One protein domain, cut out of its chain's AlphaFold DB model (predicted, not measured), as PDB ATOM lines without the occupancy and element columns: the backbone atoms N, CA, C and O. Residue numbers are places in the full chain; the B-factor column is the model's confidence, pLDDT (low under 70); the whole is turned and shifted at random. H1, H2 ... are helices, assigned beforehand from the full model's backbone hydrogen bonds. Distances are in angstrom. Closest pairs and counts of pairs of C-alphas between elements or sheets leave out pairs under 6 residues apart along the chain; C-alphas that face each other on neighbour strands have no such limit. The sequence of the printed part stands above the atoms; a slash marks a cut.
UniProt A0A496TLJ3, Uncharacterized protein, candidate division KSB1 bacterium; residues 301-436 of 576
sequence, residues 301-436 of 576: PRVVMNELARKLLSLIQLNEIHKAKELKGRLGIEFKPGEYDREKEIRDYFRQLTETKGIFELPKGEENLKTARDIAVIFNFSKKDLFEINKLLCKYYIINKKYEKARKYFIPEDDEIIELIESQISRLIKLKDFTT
ATOM      1  N   PRO A 301      21.038  87.642  60.044       92.00
ATOM      2  CA  PRO A 301      20.888  86.836  61.257       92.00
ATOM      3  C   PRO A 301      19.430  86.624  61.678       92.00
ATOM      4  O   PRO A 301      19.007  85.494  61.888       92.00
ATOM      5  N   ARG A 302      18.609  87.683  61.685       91.56
ATOM      6  CA  ARG A 302      17.183  87.588  62.050       91.56
ATOM      7  C   ARG A 302      16.393  86.625  61.150       91.56
ATOM      8  O   ARG A 302      15.509  85.925  61.636       91.56
ATOM      9  N   VAL A 303      16.721  86.546  59.854       93.06
ATOM     10  CA  VAL A 303      16.078  85.609  58.910       93.06
ATOM     11  C   VAL A 303      16.453  84.169  59.253       93.06
ATOM     12  O   VAL A 303      15.567  83.323  59.361       93.06
ATOM     13  N   VAL A 304      17.745  83.909  59.483       94.75
ATOM     14  CA  VAL A 304      18.248  82.594  59.910       94.75
ATOM     15  C   VAL A 304      17.552  82.149  61.193       94.75
ATOM     16  O   VAL A 304      16.987  81.059  61.237       94.75
ATOM     17  N   MET A 305      17.541  83.011  62.214       94.44
ATOM     18  CA  MET A 305      16.964  82.691  63.519       94.44
ATOM     19  C   MET A 305      15.468  82.385  63.419       94.44
ATOM     20  O   MET A 305      15.004  81.416  64.011       94.44
ATOM     21  N   ASN A 306      14.716  83.150  62.624       93.75
ATOM     22  CA  ASN A 306      13.290  82.913  62.401       93.75
ATOM     23  C   ASN A 306      12.997  81.571  61.728       93.75
ATOM     24  O   ASN A 306      12.110  80.830  62.161       93.75
ATOM     25  N   GLU A 307      13.719  81.261  60.653       94.62
ATOM     26  CA  GLU A 307      13.502  80.036  59.885       94.62
ATOM     27  C   GLU A 307      13.969  78.798  60.660       94.62
ATOM     28  O   GLU A 307      13.267  77.784  60.687       94.62
ATOM     29  N   LEU A 308      15.086  78.901  61.387       94.38
ATOM     30  CA  LEU A 308      15.545  77.838  62.271       94.38
ATOM     31  C   LEU A 308      14.585  77.636  63.449       94.38
ATOM     32  O   LEU A 308      14.217  76.501  63.736       94.38
ATOM     33  N   ALA A 309      14.116  78.710  64.093       94.00
ATOM     34  CA  ALA A 309      13.133  78.618  65.171       94.00
ATOM     35  C   ALA A 309      11.856  77.901  64.720       94.00
ATOM     36  O   ALA A 309      11.364  77.011  65.417       94.00
ATOM     37  N   ARG A 310      11.360  78.231  63.520       93.19
ATOM     38  CA  ARG A 310      10.211  77.563  62.898       93.19
ATOM     39  C   ARG A 310      10.459  76.068  62.695       93.19
ATOM     40  O   ARG A 310       9.619  75.255  63.083       93.19
ATOM     41  N   LYS A 311      11.605  75.699  62.114       93.69
ATOM     42  CA  LYS A 311      11.967  74.297  61.867       93.69
ATOM     43  C   LYS A 311      12.111  73.512  63.172       93.69
ATOM     44  O   LYS A 311      11.555  72.425  63.286       93.69
ATOM     45  N   LEU A 312      12.812  74.065  64.160       94.00
ATOM     46  CA  LEU A 312      13.019  73.423  65.459       94.00
ATOM     47  C   LEU A 312      11.699  73.235  66.213       94.00
ATOM     48  O   LEU A 312      11.462  72.153  66.743       94.00
ATOM     49  N   LEU A 313      10.818  74.240  66.216       91.50
ATOM     50  CA  LEU A 313       9.496  74.122  66.830       91.50
ATOM     51  C   LEU A 313       8.654  73.033  66.150       91.50
ATOM     52  O   LEU A 313       8.054  72.211  66.837       91.50
ATOM     53  N   SER A 314       8.668  72.979  64.814       91.50
ATOM     54  CA  SER A 314       7.978  71.936  64.049       91.50
ATOM     55  C   SER A 314       8.504  70.534  64.378       91.50
ATOM     56  O   SER A 314       7.704  69.635  64.625       91.50
ATOM     57  N   LEU A 315       9.826  70.347  64.462       91.88
ATOM     58  CA  LEU A 315      10.423  69.066  64.864       91.88
ATOM     59  C   LEU A 315       9.996  68.661  66.282       91.88
ATOM     60  O   LEU A 315       9.684  67.500  66.521       91.88
ATOM     61  N   ILE A 316       9.936  69.610  67.221       90.50
ATOM     62  CA  ILE A 316       9.472  69.346  68.592       90.50
ATOM     63  C   ILE A 316       7.995  68.925  68.598       90.50
ATOM     64  O   ILE A 316       7.648  67.947  69.255       90.50
ATOM     65  N   GLN A 317       7.136  69.615  67.844       86.62
ATOM     66  CA  GLN A 317       5.707  69.290  67.729       86.62
ATOM     67  C   GLN A 317       5.458  67.922  67.072       86.62
ATOM     68  O   GLN A 317       4.482  67.255  67.406       86.62
ATOM     69  N   LEU A 318       6.358  67.478  66.189       88.81
ATOM     70  CA  LEU A 318       6.355  66.142  65.579       88.81
ATOM     71  C   LEU A 318       7.032  65.064  66.449       88.81
ATOM     72  O   LEU A 318       7.217  63.938  65.995       88.81
ATOM     73  N   ASN A 319       7.395  65.385  67.696       86.38
ATOM     74  CA  ASN A 319       8.089  64.493  68.633       86.38
ATOM     75  C   ASN A 319       9.501  64.052  68.174       86.38
ATOM     76  O   ASN A 319      10.031  63.027  68.601       86.38
ATOM     77  N   GLU A 320      10.163  64.851  67.334       90.19
ATOM     78  CA  GLU A 320      11.511  64.610  66.800       90.19
ATOM     79  C   GLU A 320      12.589  65.439  67.530       90.19
ATOM     80  O   GLU A 320      13.473  66.054  66.928       90.19
ATOM     81  N   ILE A 321      12.540  65.457  68.865       89.81
ATOM     82  CA  ILE A 321      13.396  66.313  69.712       89.81
ATOM     83  C   ILE A 321      14.899  66.060  69.501       89.81
ATOM     84  O   ILE A 321      15.705  66.989  69.572       89.81
ATOM     85  N   HIS A 322      15.296  64.809  69.248       89.50
ATOM     86  CA  HIS A 322      16.695  64.450  68.997       89.50
ATOM     87  C   HIS A 322      17.237  65.150  67.741       89.50
ATOM     88  O   HIS A 322      18.295  65.770  67.818       89.50
ATOM     89  N   LYS A 323      16.462  65.167  66.646       90.38
ATOM     90  CA  LYS A 323      16.816  65.871  65.403       90.38
ATOM     91  C   LYS A 323      16.903  67.377  65.615       90.38
ATOM     92  O   LYS A 323      17.803  68.022  65.091       90.38
ATOM     93  N   ALA A 324      15.998  67.946  66.414       92.12
ATOM     94  CA  ALA A 324      16.037  69.370  66.743       92.12
ATOM     95  C   ALA A 324      17.325  69.747  67.503       92.12
ATOM     96  O   ALA A 324      17.972  70.744  67.181       92.12
ATOM     97  N   LYS A 325      17.732  68.931  68.485       91.19
ATOM     98  CA  LYS A 325      18.985  69.135  69.234       91.19
ATOM     99  C   LYS A 325      20.217  68.982  68.350       91.19
ATOM    100  O   LYS A 325      21.121  69.807  68.448       91.19
ATOM    101  N   GLU A 326      20.241  67.962  67.499       90.62
ATOM    102  CA  GLU A 326      21.334  67.712  66.557       90.62
ATOM    103  C   GLU A 326      21.496  68.870  65.568       90.62
ATOM    104  O   GLU A 326      22.584  69.429  65.456       90.62
ATOM    105  N   LEU A 327      20.402  69.304  64.932       91.25
ATOM    106  CA  LEU A 327      20.410  70.417  63.985       91.25
ATOM    107  C   LEU A 327      20.889  71.719  64.639       91.25
ATOM    108  O   LEU A 327      21.738  72.414  64.083       91.25
ATOM    109  N   LYS A 328      20.388  72.037  65.842       91.81
ATOM    110  CA  LYS A 328      20.855  73.202  66.606       91.81
ATOM    111  C   LYS A 328      22.351  73.100  66.918       91.81
ATOM    112  O   LYS A 328      23.073  74.077  66.737       91.81
ATOM    113  N   GLY A 329      22.795  71.942  67.409       90.62
ATOM    114  CA  GLY A 329      24.189  71.704  67.779       90.62
ATOM    115  C   GLY A 329      25.130  71.848  66.586       90.62
ATOM    116  O   GLY A 329      26.146  72.526  66.694       90.62
ATOM    117  N   ARG A 330      24.748  71.288  65.435       89.62
ATOM    118  CA  ARG A 330      25.518  71.361  64.192       89.62
ATOM    119  C   ARG A 330      25.661  72.786  63.664       89.62
ATOM    120  O   ARG A 330      26.755  73.187  63.287       89.62
ATOM    121  N   LEU A 331      24.575  73.560  63.670       90.50
ATOM    122  CA  LEU A 331      24.607  74.948  63.204       90.50
ATOM    123  C   LEU A 331      25.244  75.912  64.220       90.50
ATOM    124  O   LEU A 331      25.502  77.062  63.874       90.50
ATOM    125  N   GLY A 332      25.501  75.472  65.458       89.38
ATOM    126  CA  GLY A 332      26.165  76.282  66.483       89.38
ATOM    127  C   GLY A 332      25.381  77.534  66.890       89.38
ATOM    128  O   GLY A 332      25.981  78.547  67.238       89.38
ATOM    129  N   ILE A 333      24.047  77.489  66.810       88.69
ATOM    130  CA  ILE A 333      23.180  78.650  67.049       88.69
ATOM    131  C   ILE A 333      22.757  78.736  68.522       88.69
ATOM    132  O   ILE A 333      22.265  77.766  69.110       88.69
ATOM    133  N   GLU A 334      22.858  79.939  69.084       90.69
ATOM    134  CA  GLU A 334      22.286  80.302  70.380       90.69
ATOM    135  C   GLU A 334      21.135  81.290  70.195       90.69
ATOM    136  O   GLU A 334      21.307  82.340  69.585       90.69
ATOM    137  N   PHE A 335      19.963  80.971  70.747       92.00
ATOM    138  CA  PHE A 335      18.813  81.872  70.717       92.00
ATOM    139  C   PHE A 335      18.901  82.879  71.860       92.00
ATOM    140  O   PHE A 335      18.815  82.488  73.023       92.00
ATOM    141  N   LYS A 336      19.035  84.176  71.557       88.75
ATOM    142  CA  LYS A 336      18.922  85.227  72.578       88.75
ATOM    143  C   LYS A 336      17.566  85.936  72.502       88.75
ATOM    144  O   LYS A 336      16.960  85.990  71.427       88.75
ATOM    145  N   PRO A 337      17.072  86.482  73.631       86.88
ATOM    146  CA  PRO A 337      15.824  87.240  73.647       86.88
ATOM    147  C   PRO A 337      15.854  88.413  72.657       86.88
ATOM    148  O   PRO A 337      16.827  89.164  72.615       86.88
ATOM    149  N   GLY A 338      14.786  88.577  71.874       86.25
ATOM    150  CA  GLY A 338      14.616  89.661  70.904       86.25
ATOM    151  C   GLY A 338      15.280  89.460  69.533       86.25
ATOM    152  O   GLY A 338      15.102  90.302  68.654       86.25
ATOM    153  N   GLU A 339      16.010  88.363  69.306       86.81
ATOM    154  CA  GLU A 339      16.721  88.122  68.034       86.81
ATOM    155  C   GLU A 339      15.854  87.484  66.933       86.81
ATOM    156  O   GLU A 339      16.293  87.363  65.787       86.81
ATOM    157  N   TYR A 340      14.626  87.075  67.257       90.69
ATOM    158  CA  TYR A 340      13.716  86.394  66.339       90.69
ATOM    159  C   TYR A 340      12.250  86.695  66.672       90.69
ATOM    160  O   TYR A 340      11.858  86.851  67.825       90.69
ATOM    161  N   ASP A 341      11.417  86.758  65.641       89.38
ATOM    162  CA  ASP A 341      10.022  87.207  65.710       89.38
ATOM    163  C   ASP A 341       9.101  86.157  66.344       89.38
ATOM    164  O   ASP A 341       8.061  86.481  66.917       89.38
ATOM    165  N   ARG A 342       9.494  84.881  66.270       86.31
ATOM    166  CA  ARG A 342       8.725  83.745  66.802       86.31
ATOM    167  C   ARG A 342       8.874  83.530  68.307       86.31
ATOM    168  O   ARG A 342       8.278  82.599  68.838       86.31
ATOM    169  N   GLU A 343       9.620  84.372  69.021       90.75
ATOM    170  CA  GLU A 343       9.842  84.192  70.462       90.75
ATOM    171  C   GLU A 343       8.527  84.105  71.244       90.75
ATOM    172  O   GLU A 343       8.365  83.219  72.083       90.75
ATOM    173  N   LYS A 344       7.553  84.963  70.921       90.94
ATOM    174  CA  LYS A 344       6.242  84.955  71.579       90.94
ATOM    175  C   LYS A 344       5.503  83.627  71.387       90.94
ATOM    176  O   LYS A 344       5.026  83.063  72.361       90.94
ATOM    177  N   GLU A 345       5.461  83.105  70.161       91.50
ATOM    178  CA  GLU A 345       4.814  81.824  69.837       91.50
ATOM    179  C   GLU A 345       5.428  80.669  70.642       91.50
ATOM    180  O   GLU A 345       4.713  79.857  71.227       91.50
ATOM    181  N   ILE A 346       6.760  80.629  70.732       92.94
ATOM    182  CA  ILE A 346       7.484  79.586  71.471       92.94
ATOM    183  C   ILE A 346       7.243  79.719  72.975       92.94
ATOM    184  O   ILE A 346       7.038  78.715  73.657       92.94
ATOM    185  N   ARG A 347       7.233  80.949  73.499       91.50
ATOM    186  CA  ARG A 347       6.914  81.235  74.905       91.50
ATOM    187  C   ARG A 347       5.474  80.858  75.247       91.50
ATOM    188  O   ARG A 347       5.239  80.322  76.326       91.50
ATOM    189  N   ASP A 348       4.527  81.097  74.348       90.69
ATOM    190  CA  ASP A 348       3.124  80.740  74.553       90.69
ATOM    191  C   ASP A 348       2.933  79.215  74.510       90.69
ATOM    192  O   ASP A 348       2.286  78.659  75.399       90.69
ATOM    193  N   TYR A 349       3.580  78.513  73.573       90.38
ATOM    194  CA  TYR A 349       3.574  77.046  73.545       90.38
ATOM    195  C   TYR A 349       4.227  76.443  74.797       90.38
ATOM    196  O   TYR A 349       3.688  75.526  75.415       90.38
ATOM    197  N   PHE A 350       5.355  77.009  75.231       91.69
ATOM    198  CA  PHE A 350       6.000  76.647  76.487       91.69
ATOM    199  C   PHE A 350       5.046  76.789  77.682       91.69
ATOM    200  O   PHE A 350       4.885  75.839  78.446       91.69
ATOM    201  N   ARG A 351       4.362  77.936  77.806       89.88
ATOM    202  CA  ARG A 351       3.390  78.189  78.880       89.88
ATOM    203  C   ARG A 351       2.276  77.149  78.891       89.88
ATOM    204  O   ARG A 351       2.005  76.595  79.952       89.88
ATOM    205  N   GLN A 352       1.699  76.835  77.728       88.25
ATOM    206  CA  GLN A 352       0.642  75.824  77.589       88.25
ATOM    207  C   GLN A 352       1.086  74.437  78.075       88.25
ATOM    208  O   GLN A 352       0.317  73.731  78.734       88.25
ATOM    209  N   LEU A 353       2.330  74.045  77.777       88.19
ATOM    210  CA  LEU A 353       2.904  72.772  78.225       88.19
ATOM    211  C   LEU A 353       3.163  72.745  79.737       88.19
ATOM    212  O   LEU A 353       3.034  71.688  80.359       88.19
ATOM    213  N   THR A 354       3.499  73.893  80.329       88.00
ATOM    214  CA  THR A 354       3.721  74.050  81.774       88.00
ATOM    215  C   THR A 354       2.458  74.388  82.565       88.00
ATOM    216  O   THR A 354       2.546  74.540  83.778       88.00
ATOM    217  N   GLU A 355       1.293  74.513  81.922       85.38
ATOM    218  CA  GLU A 355       0.053  74.864  82.617       85.38
ATOM    219  C   GLU A 355      -0.273  73.867  83.733       85.38
ATOM    220  O   GLU A 355      -0.243  72.642  83.556       85.38
ATOM    221  N   THR A 356      -0.656  74.425  84.875       80.25
ATOM    222  CA  THR A 356      -0.982  73.691  86.088       80.25
ATOM    223  C   THR A 356      -2.453  73.858  86.473       80.25
ATOM    224  O   THR A 356      -3.146  74.756  85.994       80.25
ATOM    225  N   LYS A 357      -2.977  72.959  87.316       71.44
ATOM    226  CA  LYS A 357      -4.339  73.045  87.872       71.44
ATOM    227  C   LYS A 357      -4.364  72.716  89.371       71.44
ATOM    228  O   LYS A 357      -3.686  71.793  89.820       71.44
ATOM    229  N   GLY A 358      -5.219  73.412  90.125       62.22
ATOM    230  CA  GLY A 358      -5.506  73.135  91.542       62.22
ATOM    231  C   GLY A 358      -4.526  73.758  92.548       62.22
ATOM    232  O   GLY A 358      -3.607  74.473  92.174       62.22
ATOM    233  N   ILE A 359      -4.739  73.462  93.837       55.25
ATOM    234  CA  ILE A 359      -4.122  74.130  95.009       55.25
ATOM    235  C   ILE A 359      -2.590  73.958  95.097       55.25
ATOM    236  O   ILE A 359      -1.921  74.787  95.695       55.25
ATOM    237  N   PHE A 360      -2.023  72.919  94.476       58.94
ATOM    238  CA  PHE A 360      -0.568  72.672  94.440       58.94
ATOM    239  C   PHE A 360       0.060  72.936  93.069       58.94
ATOM    240  O   PHE A 360       1.191  72.506  92.825       58.94
ATOM    241  N   GLU A 361      -0.694  73.571  92.167       70.38
ATOM    242  CA  GLU A 361      -0.283  73.799  90.785       70.38
ATOM    243  C   GLU A 361       0.168  72.489  90.119       70.38
ATOM    244  O   GLU A 361       1.318  72.307  89.717       70.38
ATOM    245  N   LEU A 362      -0.759  71.536  89.992       66.38
ATOM    246  CA  LEU A 362      -0.438  70.220  89.453       66.38
ATOM    247  C   LEU A 362      -0.262  70.264  87.931       66.38
ATOM    248  O   LEU A 362      -1.171  70.732  87.242       66.38
ATOM    249  N   PRO A 363       0.851  69.748  87.387       72.56
ATOM    250  CA  PRO A 363       1.112  69.791  85.954       72.56
ATOM    251  C   PRO A 363       0.293  68.754  85.175       72.56
ATOM    252  O   PRO A 363      -0.003  67.664  85.670       72.56
ATOM    253  N   LYS A 364      -0.034  69.079  83.917       71.94
ATOM    254  CA  LYS A 364      -0.929  68.284  83.053       71.94
ATOM    255  C   LYS A 364      -0.390  66.912  82.606       71.94
ATOM    256  O   LYS A 364      -1.200  66.064  82.241       71.94
ATOM    257  N   GLY A 365       0.924  66.654  82.626       83.50
ATOM    258  CA  GLY A 365       1.479  65.347  82.227       83.50
ATOM    259  C   GLY A 365       3.011  65.275  82.135       83.50
ATOM    260  O   GLY A 365       3.672  66.296  81.970       83.50
ATOM    261  N   GLU A 366       3.575  64.056  82.221       88.94
ATOM    262  CA  GLU A 366       5.032  63.794  82.142       88.94
ATOM    263  C   GLU A 366       5.627  64.255  80.803       88.94
ATOM    264  O   GLU A 366       6.686  64.879  80.778       88.94
ATOM    265  N   GLU A 367       4.953  63.937  79.695       86.94
ATOM    266  CA  GLU A 367       5.428  64.239  78.341       86.94
ATOM    267  C   GLU A 367       5.458  65.742  78.081       86.94
ATOM    268  O   GLU A 367       6.496  66.255  77.678       86.94
ATOM    269  N   ASN A 368       4.394  66.468  78.439       88.25
ATOM    270  CA  ASN A 368       4.346  67.924  78.290       88.25
ATOM    271  C   ASN A 368       5.502  68.617  79.018       88.25
ATOM    272  O   ASN A 368       6.145  69.497  78.454       88.25
ATOM    273  N   LEU A 369       5.806  68.195  80.249       90.56
ATOM    274  CA  LEU A 369       6.904  68.771  81.024       90.56
ATOM    275  C   LEU A 369       8.283  68.435  80.445       90.56
ATOM    276  O   LEU A 369       9.183  69.276  80.473       90.56
ATOM    277  N   LYS A 370       8.469  67.224  79.906       90.25
ATOM    278  CA  LYS A 370       9.707  66.864  79.197       90.25
ATOM    279  C   LYS A 370       9.875  67.708  77.937       90.25
ATOM    280  O   LYS A 370      10.936  68.299  77.763       90.25
ATOM    281  N   THR A 371       8.819  67.850  77.140       90.00
ATOM    282  CA  THR A 371       8.806  68.706  75.949       90.00
ATOM    283  C   THR A 371       9.072  70.167  76.309       90.00
ATOM    284  O   THR A 371       9.905  70.805  75.673       90.00
ATOM    285  N   ALA A 372       8.462  70.693  77.378       91.81
ATOM    286  CA  ALA A 372       8.722  72.048  77.870       91.81
ATOM    287  C   ALA A 372      10.193  72.240  78.262       91.81
ATOM    288  O   ALA A 372      10.812  73.246  77.911       91.81
ATOM    289  N   ARG A 373      10.785  71.251  78.944       92.19
ATOM    290  CA  ARG A 373      12.213  71.251  79.281       92.19
ATOM    291  C   ARG A 373      13.086  71.249  78.028       92.19
ATOM    292  O   ARG A 373      14.077  71.970  77.981       92.19
ATOM    293  N   ASP A 374      12.736  70.449  77.027       91.50
ATOM    294  CA  ASP A 374      13.478  70.385  75.770       91.50
ATOM    295  C   ASP A 374      13.377  71.692  74.975       91.50
ATOM    296  O   ASP A 374      14.400  72.159  74.481       91.50
ATOM    297  N   ILE A 375      12.208  72.340  74.943       93.31
ATOM    298  CA  ILE A 375      12.032  73.698  74.398       93.31
ATOM    299  C   ILE A 375      12.950  74.679  75.123       93.31
ATOM    300  O   ILE A 375      13.711  75.388  74.472       93.31
ATOM    301  N   ALA A 376      12.936  74.691  76.457       93.12
ATOM    302  CA  ALA A 376      13.766  75.602  77.238       93.12
ATOM    303  C   ALA A 376      15.270  75.421  76.946       93.12
ATOM    304  O   ALA A 376      16.009  76.399  76.866       93.12
ATOM    305  N   VAL A 377      15.729  74.184  76.723       91.88
ATOM    306  CA  VAL A 377      17.124  73.895  76.347       91.88
ATOM    307  C   VAL A 377      17.420  74.285  74.892       91.88
ATOM    308  O   VAL A 377      18.443  74.914  74.609       91.88
ATOM    309  N   ILE A 378      16.543  73.926  73.951       93.69
ATOM    310  CA  ILE A 378      16.721  74.207  72.520       93.69
ATOM    311  C   ILE A 378      16.680  75.717  72.256       93.69
ATOM    312  O   ILE A 378      17.506  76.208  71.497       93.69
ATOM    313  N   PHE A 379      15.833  76.473  72.946       93.94
ATOM    314  CA  PHE A 379      15.699  77.921  72.764       93.94
ATOM    315  C   PHE A 379      16.437  78.761  73.815       93.94
ATOM    316  O   PHE A 379      16.173  79.953  73.926       93.94
ATOM    317  N   ASN A 380      17.370  78.161  74.568       92.94
ATOM    318  CA  ASN A 380      18.240  78.860  75.527       92.94
ATOM    319  C   ASN A 380      17.468  79.736  76.538       92.94
ATOM    320  O   ASN A 380      17.867  80.857  76.852       92.94
ATOM    321  N   PHE A 381      16.353  79.227  77.065       93.12
ATOM    322  CA  PHE A 381      15.597  79.923  78.103       93.12
ATOM    323  C   PHE A 381      16.426  80.078  79.386       93.12
ATOM    324  O   PHE A 381      17.464  79.440  79.584       93.12
ATOM    325  N   SER A 382      15.966  80.959  80.273       90.50
ATOM    326  CA  SER A 382      16.716  81.318  81.472       90.50
ATOM    327  C   SER A 382      16.873  80.130  82.430       90.50
ATOM    328  O   SER A 382      16.061  79.201  82.458       90.50
ATOM    329  N   LYS A 383      17.891  80.185  83.301       88.75
ATOM    330  CA  LYS A 383      18.043  79.203  84.391       88.75
ATOM    331  C   LYS A 383      16.808  79.151  85.298       88.75
ATOM    332  O   LYS A 383      16.501  78.083  85.815       88.75
ATOM    333  N   LYS A 384      16.099  80.277  85.452       89.81
ATOM    334  CA  LYS A 384      14.843  80.357  86.202       89.81
ATOM    335  C   LYS A 384      13.748  79.518  85.537       89.81
ATOM    336  O   LYS A 384      13.144  78.696  86.207       89.81
ATOM    337  N   ASP A 385      13.567  79.641  84.222       89.44
ATOM    338  CA  ASP A 385      12.580  78.841  83.479       89.44
ATOM    339  C   ASP A 385      12.873  77.333  83.604       89.44
ATOM    340  O   ASP A 385      11.979  76.532  83.863       89.44
ATOM    341  N   LEU A 386      14.146  76.937  83.484       89.69
ATOM    342  CA  LEU A 386      14.560  75.541  83.671       89.69
ATOM    343  C   LEU A 386      14.335  75.039  85.104       89.69
ATOM    344  O   LEU A 386      13.965  73.879  85.293       89.69
ATOM    345  N   PHE A 387      14.567  75.894  86.101       89.75
ATOM    346  CA  PHE A 387      14.315  75.584  87.505       89.75
ATOM    347  C   PHE A 387      12.828  75.300  87.749       89.75
ATOM    348  O   PHE A 387      12.507  74.246  88.298       89.75
ATOM    349  N   GLU A 388      11.932  76.153  87.245       89.88
ATOM    350  CA  GLU A 388      10.481  75.961  87.378       89.88
ATOM    351  C   GLU A 388      10.004  74.647  86.741       89.88
ATOM    352  O   GLU A 388       9.257  73.883  87.353       89.88
ATOM    353  N   ILE A 389      10.490  74.295  85.545       91.44
ATOM    354  CA  ILE A 389      10.106  73.026  84.898       91.44
ATOM    355  C   ILE A 389      10.604  71.821  85.699       91.44
ATOM    356  O   ILE A 389       9.890  70.824  85.838       91.44
ATOM    357  N   ASN A 390      11.830  71.883  86.227       90.75
ATOM    358  CA  ASN A 390      12.375  70.810  87.056       90.75
ATOM    359  C   ASN A 390      11.557  70.653  88.348       90.75
ATOM    360  O   ASN A 390      11.229  69.528  88.726       90.75
ATOM    361  N   LYS A 391      11.150  71.763  88.971       90.94
ATOM    362  CA  LYS A 391      10.239  71.767  90.119       90.94
ATOM    363  C   LYS A 391       8.900  71.107  89.778       90.94
ATOM    364  O   LYS A 391       8.477  70.193  90.489       90.94
ATOM    365  N   LEU A 392       8.278  71.460  88.651       91.19
ATOM    366  CA  LEU A 392       7.039  70.820  88.180       91.19
ATOM    367  C   LEU A 392       7.215  69.315  87.905       91.19
ATOM    368  O   LEU A 392       6.363  68.517  88.300       91.19
ATOM    369  N   LEU A 393       8.328  68.899  87.287       91.56
ATOM    370  CA  LEU A 393       8.662  67.481  87.078       91.56
ATOM    371  C   LEU A 393       8.789  66.736  88.409       91.56
ATOM    372  O   LEU A 393       8.244  65.639  88.553       91.56
ATOM    373  N   CYS A 394       9.462  67.334  89.393       92.00
ATOM    374  CA  CYS A 394       9.582  66.775  90.735       92.00
ATOM    375  C   CYS A 394       8.200  66.563  91.374       92.00
ATOM    376  O   CYS A 394       7.864  65.436  91.755       92.00
ATOM    377  N   LYS A 395       7.360  67.611  91.394       90.75
ATOM    378  CA  LYS A 395       5.983  67.551  91.913       90.75
ATOM    379  C   LYS A 395       5.163  66.451  91.229       90.75
ATOM    380  O   LYS A 395       4.539  65.633  91.909       90.75
ATOM    381  N   TYR A 396       5.210  66.377  89.895       90.88
ATOM    382  CA  TYR A 396       4.510  65.350  89.116       90.88
ATOM    383  C   TYR A 396       4.908  63.933  89.544       90.88
ATOM    384  O   TYR A 396       4.047  63.078  89.777       90.88
ATOM    385  N   TYR A 397       6.210  63.665  89.664       91.94
ATOM    386  CA  TYR A 397       6.699  62.336  90.023       91.94
ATOM    387  C   TYR A 397       6.380  61.952  91.470       91.94
ATOM    388  O   TYR A 397       6.045  60.791  91.710       91.94
ATOM    389  N   ILE A 398       6.417  62.899  92.412       89.19
ATOM    390  CA  ILE A 398       6.014  62.670  93.808       89.19
ATOM    391  C   ILE A 398       4.549  62.224  93.876       89.19
ATOM    392  O   ILE A 398       4.229  61.213  94.502       89.19
ATOM    393  N   ILE A 399       3.654  62.931  93.187       85.81
ATOM    394  CA  ILE A 399       2.209  62.651  93.216       85.81
ATOM    395  C   ILE A 399       1.884  61.295  92.597       85.81
ATOM    396  O   ILE A 399       1.063  60.548  93.129       85.81
ATOM    397  N   ASN A 400       2.572  60.952  91.508       87.00
ATOM    398  CA  ASN A 400       2.420  59.673  90.821       87.00
ATOM    399  C   ASN A 400       3.221  58.530  91.477       87.00
ATOM    400  O   ASN A 400       3.378  57.474  90.866       87.00
ATOM    401  N   LYS A 401       3.745  58.725  92.698       88.00
ATOM    402  CA  LYS A 401       4.529  57.736  93.463       88.00
ATOM    403  C   LYS A 401       5.784  57.217  92.735       88.00
ATOM    404  O   LYS A 401       6.291  56.143  93.047       88.00
ATOM    405  N   LYS A 402       6.323  57.976  91.774       90.44
ATOM    406  CA  LYS A 402       7.546  57.657  91.011       90.44
ATOM    407  C   LYS A 402       8.776  58.322  91.651       90.44
ATOM    408  O   LYS A 402       9.467  59.110  91.007       90.44
ATOM    409  N   TYR A 403       9.052  58.033  92.922       89.94
ATOM    410  CA  TYR A 403      10.035  58.777  93.729       89.94
ATOM    411  C   TYR A 403      11.469  58.747  93.177       89.94
ATOM    412  O   TYR A 403      12.145  59.771  93.185       89.94
ATOM    413  N   GLU A 404      11.906  57.627  92.596       90.69
ATOM    414  CA  GLU A 404      13.232  57.530  91.961       90.69
ATOM    415  C   GLU A 404      13.398  58.494  90.777       90.69
ATOM    416  O   GLU A 404      14.475  59.044  90.543       90.69
ATOM    417  N   LYS A 405      12.315  58.756  90.033       92.44
ATOM    418  CA  LYS A 405      12.329  59.783  88.986       92.44
ATOM    419  C   LYS A 405      12.321  61.185  89.590       92.44
ATOM    420  O   LYS A 405      13.036  62.045  89.083       92.44
ATOM    421  N   ALA A 406      11.561  61.405  90.669       91.62
ATOM    422  CA  ALA A 406      11.513  62.690  91.371       91.62
ATOM    423  C   ALA A 406      12.895  63.115  91.886       91.62
ATOM    424  O   ALA A 406      13.260  64.278  91.748       91.62
ATOM    425  N   ARG A 407      13.698  62.164  92.382       92.31
ATOM    426  CA  ARG A 407      15.050  62.407  92.909       92.31
ATOM    427  C   ARG A 407      15.956  63.167  91.937       92.31
ATOM    428  O   ARG A 407      16.739  64.002  92.372       92.31
ATOM    429  N   LYS A 408      15.826  62.925  90.627       91.56
ATOM    430  CA  LYS A 408      16.620  63.610  89.587       91.56
ATOM    431  C   LYS A 408      16.350  65.114  89.497       91.56
ATOM    432  O   LYS A 408      17.178  65.841  88.960       91.56
ATOM    433  N   TYR A 409      15.194  65.553  89.983       90.75
ATOM    434  CA  TYR A 409      14.714  66.931  89.903       90.75
ATOM    435  C   TYR A 409      14.463  67.537  91.289       90.75
ATOM    436  O   TYR A 409      13.879  68.611  91.399       90.75
ATOM    437  N   PHE A 410      14.855  66.831  92.351       90.12
ATOM    438  CA  PHE A 410      14.582  67.234  93.720       90.12
ATOM    439  C   PHE A 410      15.435  68.438  94.118       90.12
ATOM    440  O   PHE A 410      16.653  68.432  93.944       90.12
ATOM    441  N   ILE A 411      14.775  69.448  94.682       86.25
ATOM    442  CA  ILE A 411      15.395  70.664  95.204       86.25
ATOM    443  C   ILE A 411      15.167  70.647  96.724       86.25
ATOM    444  O   ILE A 411      14.033  70.847  97.154       86.25
ATOM    445  N   PRO A 412      16.199  70.355  97.541       79.94
ATOM    446  CA  PRO A 412      16.027  70.082  98.973       79.94
ATOM    447  C   PRO A 412      15.501  71.241  99.824       79.94
ATOM    448  O   PRO A 412      15.051  71.001 100.941       79.94
ATOM    449  N   GLU A 413      15.597  72.469  99.318       83.31
ATOM    450  CA  GLU A 413      15.279  73.712 100.035       83.31
ATOM    451  C   GLU A 413      14.075  74.449  99.426       83.31
ATOM    452  O   GLU A 413      13.790  75.574  99.815       83.31
ATOM    453  N   ASP A 414      13.374  73.845  98.461       88.06
ATOM    454  CA  ASP A 414      12.183  74.461  97.865       88.06
ATOM    455  C   ASP A 414      10.946  74.199  98.734       88.06
ATOM    456  O   ASP A 414      10.500  73.054  98.868       88.06
ATOM    457  N   ASP A 415      10.388  75.269  99.303       85.25
ATOM    458  CA  ASP A 415       9.275  75.204 100.255       85.25
ATOM    459  C   ASP A 415       8.043  74.493  99.677       85.25
ATOM    460  O   ASP A 415       7.458  73.638 100.336       85.25
ATOM    461  N   GLU A 416       7.689  74.743  98.414       86.50
ATOM    462  CA  GLU A 416       6.518  74.110  97.792       86.50
ATOM    463  C   GLU A 416       6.695  72.598  97.594       86.50
ATOM    464  O   GLU A 416       5.737  71.829  97.724       86.50
ATOM    465  N   ILE A 417       7.906  72.138  97.258       88.62
ATOM    466  CA  ILE A 417       8.211  70.703  97.194       88.62
ATOM    467  C   ILE A 417       8.137  70.092  98.598       88.62
ATOM    468  O   ILE A 417       7.580  69.001  98.754       88.62
ATOM    469  N   ILE A 418       8.669  70.774  99.614       88.50
ATOM    470  CA  ILE A 418       8.637  70.301 101.004       88.50
ATOM    471  C   ILE A 418       7.189  70.184 101.499       88.50
ATOM    472  O   ILE A 418       6.811  69.126 102.011       88.50
ATOM    473  N   GLU A 419       6.364  71.210 101.285       87.94
ATOM    474  CA  GLU A 419       4.937  71.224 101.623       87.94
ATOM    475  C   GLU A 419       4.165  70.119 100.895       87.94
ATOM    476  O   GLU A 419       3.352  69.409 101.496       87.94
ATOM    477  N   LEU A 420       4.448  69.906  99.603       89.25
ATOM    478  CA  LEU A 420       3.843  68.810  98.852       89.25
ATOM    479  C   LEU A 420       4.198  67.460  99.480       89.25
ATOM    480  O   LEU A 420       3.319  66.611  99.645       89.25
ATOM    481  N   ILE A 421       5.465  67.240  99.830       89.81
ATOM    482  CA  ILE A 421       5.892  65.972 100.421       89.81
ATOM    483  C   ILE A 421       5.270  65.786 101.806       89.81
ATOM    484  O   ILE A 421       4.773  64.698 102.099       89.81
ATOM    485  N   GLU A 422       5.208  66.829 102.631       88.75
ATOM    486  CA  GLU A 422       4.507  66.788 103.914       88.75
ATOM    487  C   GLU A 422       3.031  66.399 103.742       88.75
ATOM    488  O   GLU A 422       2.525  65.506 104.436       88.75
ATOM    489  N   SER A 423       2.341  67.035 102.795       88.69
ATOM    490  CA  SER A 423       0.948  66.742 102.459       88.69
ATOM    491  C   SER A 423       0.779  65.287 102.007       88.69
ATOM    492  O   SER A 423      -0.124  64.584 102.475       88.69
ATOM    493  N   GLN A 424       1.692  64.781 101.169       89.12
ATOM    494  CA  GLN A 424       1.687  63.382 100.740       89.12
ATOM    495  C   GLN A 424       1.925  62.414 101.900       89.12
ATOM    496  O   GLN A 424       1.168  61.454 102.037       89.12
ATOM    497  N   ILE A 425       2.912  62.672 102.761       90.69
ATOM    498  CA  ILE A 425       3.184  61.873 103.966       90.69
ATOM    499  C   ILE A 425       1.937  61.832 104.851       90.69
ATOM    500  O   ILE A 425       1.462  60.754 105.206       90.69
ATOM    501  N   SER A 426       1.350  62.993 105.142       88.88
ATOM    502  CA  SER A 426       0.148  63.107 105.973       88.88
ATOM    503  C   SER A 426      -1.038  62.343 105.374       88.88
ATOM    504  O   SER A 426      -1.765  61.655 106.093       88.88
ATOM    505  N   ARG A 427      -1.228  62.414 104.050       89.75
ATOM    506  CA  ARG A 427      -2.274  61.672 103.333       89.75
ATOM    507  C   ARG A 427      -2.057  60.161 103.405       89.75
ATOM    508  O   ARG A 427      -3.003  59.437 103.699       89.75
ATOM    509  N   LEU A 428      -0.838  59.688 103.155       90.25
ATOM    510  CA  LEU A 428      -0.494  58.264 103.196       90.25
ATOM    511  C   LEU A 428      -0.714  57.678 104.596       90.25
ATOM    512  O   LEU A 428      -1.361  56.641 104.729       90.25
ATOM    513  N   ILE A 429      -0.302  58.401 105.642       89.12
ATOM    514  CA  ILE A 429      -0.542  58.012 107.039       89.12
ATOM    515  C   ILE A 429      -2.047  57.938 107.340       89.12
ATOM    516  O   ILE A 429      -2.509  56.973 107.951       89.12
ATOM    517  N   LYS A 430      -2.851  58.908 106.875       86.69
ATOM    518  CA  LYS A 430      -4.322  58.869 107.016       86.69
ATOM    519  C   LYS A 430      -4.943  57.657 106.311       86.69
ATOM    520  O   LYS A 430      -5.867  57.058 106.857       86.69
ATOM    521  N   LEU A 431      -4.410  57.278 105.147       87.38
ATOM    522  CA  LEU A 431      -4.817  56.100 104.370       87.38
ATOM    523  C   LEU A 431      -4.254  54.772 104.906       87.38
ATOM    524  O   LEU A 431      -4.523  53.732 104.312       87.38
ATOM    525  N   LYS A 432      -3.537  54.789 106.041       86.38
ATOM    526  CA  LYS A 432      -2.919  53.613 106.684       86.38
ATOM    527  C   LYS A 432      -1.775  52.980 105.875       86.38
ATOM    528  O   LYS A 432      -1.390  51.850 106.143       86.38
ATOM    529  N   ASP A 433      -1.204  53.707 104.918       88.00
ATOM    530  CA  ASP A 433       0.023  53.304 104.228       88.00
ATOM    531  C   ASP A 433       1.230  53.839 105.004       88.00
ATOM    532  O   ASP A 433       1.672  54.974 104.812       88.00
ATOM    533  N   PHE A 434       1.731  53.029 105.935       88.19
ATOM    534  CA  PHE A 434       2.829  53.419 106.818       88.19
ATOM    535  C   PHE A 434       4.212  53.154 106.234       88.19
ATOM    536  O   PHE A 434       5.173  53.728 106.728       88.19
ATOM    537  N   THR A 435       4.342  52.346 105.178       84.75
ATOM    538  CA  THR A 435       5.653  52.018 104.592       84.75
ATOM    539  C   THR A 435       6.093  53.065 103.571       84.75
ATOM    540  O   THR A 435       7.236  53.526 103.609       84.75
ATOM    541  N   THR A 436       5.192  53.491 102.681       86.94
ATOM    542  CA  THR A 436       5.505  54.435 101.595       86.94
ATOM    543  C   THR A 436       6.088  55.774 102.075       86.94
ATOM    544  O   THR A 436       7.027  56.256 101.440       86.94
TER     545      THR A 436
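What this domain is: This is residues 301 to 436 of the 576 residues of an uncharacterized protein of candidate division KSB1 bacterium (UniProt A0A496TLJ3). Helices stacked in steps, their lines nearly aligned, make a long rod: the hairpin of H1 and H2 is at one end, H4 and H5 are side by side in the middle, and H7 makes the other end. H3 packs on H4, and the short H6 packs on H5. The printed part has 136 residues with seven named helices, H1 to H7 in order along the chain, and no named strand; the class is all helix. The whole is loose, with a radius of gyration of the C-alphas of 17.6 A and spans of 60 by 24 by 23 A.

How they stand to each other: H1, residues 301 to 317, and H2, residues 321 to 331, are a helical hairpin at a shallow tilt of 20 degrees; H1 touches H2 with residues 312 to 316 alone, and the closest C-alphas, of Leu 312 and Ala 324, are 5.2 A apart. H3, residues 343 to 354, and H4, residues 366 to 378, are a second hairpin, at a shallow tilt of 27 degrees, with the C-alphas of Leu 353 and Asn 368 closest at 5.1 A. H4 is the hub, touching four helices. H1, H2 and H4 form a bundle, three helices with their lines nearly aligned. In it H1 and H4 only just touch, with 3 pairs of C-alphas within 8 A, the closest those of Ile 316 and Thr 371 at 7.4 A. H2 touches H4 at a shallow tilt of 3 degrees, the same way, with the C-alphas of Lys 325 and Ile 378 closest at 6.5 A; H4 takes part with residues 374 to 378 alone. H4 and H5, residues 383 to 399, are a third hairpin, at a shallow tilt of 14 degrees, with the C-alphas of Arg 373 and Ile 389 closest at 6.3 A. H5 touches H6, residues 403 to 407, with residues 393 to 398 alone; the C-alphas of Cys 394 and Ala 406 are closest at 4.6 A. H7, residues 415 to 430, touches H5 with residues 417 to 424 alone, at a shallow tilt of 1 degree, the same way; the C-alphas of Lys 395 and Ile 417 are closest at 6.5 A. H1 and H7 are apart. In each of the seven helices every O i to N i+4 pair is within hydrogen-bond range.

Where its parts are: H1 begins at C-alpha 301 (20.888, 86.836, 61.257) and is 24.1 A long. H2 measures 15.6 A, H3 16.4 A and H4 18.4 A. H5 begins at C-alpha 383 (18.043, 79.203, 84.391) and is 24.5 A long. H6 measures 6.2 A. H7, 22.3 A long, ends at C-alpha 430 (-4.322, 58.869, 107.016).

The domain as a whole: The two C-alphas farthest apart, of Pro 301 and Lys 432, are 61.1 A apart. The printed part has no cut. The links from H2 to H3 and from H3 to H4 are long, 11 residues each; in the second, residues 356 to 357 pair antiparallel with residues 362 to 363. The mean pLDDT of the printed part is 88.5, and residues 358 to 360 and 362 are under 70.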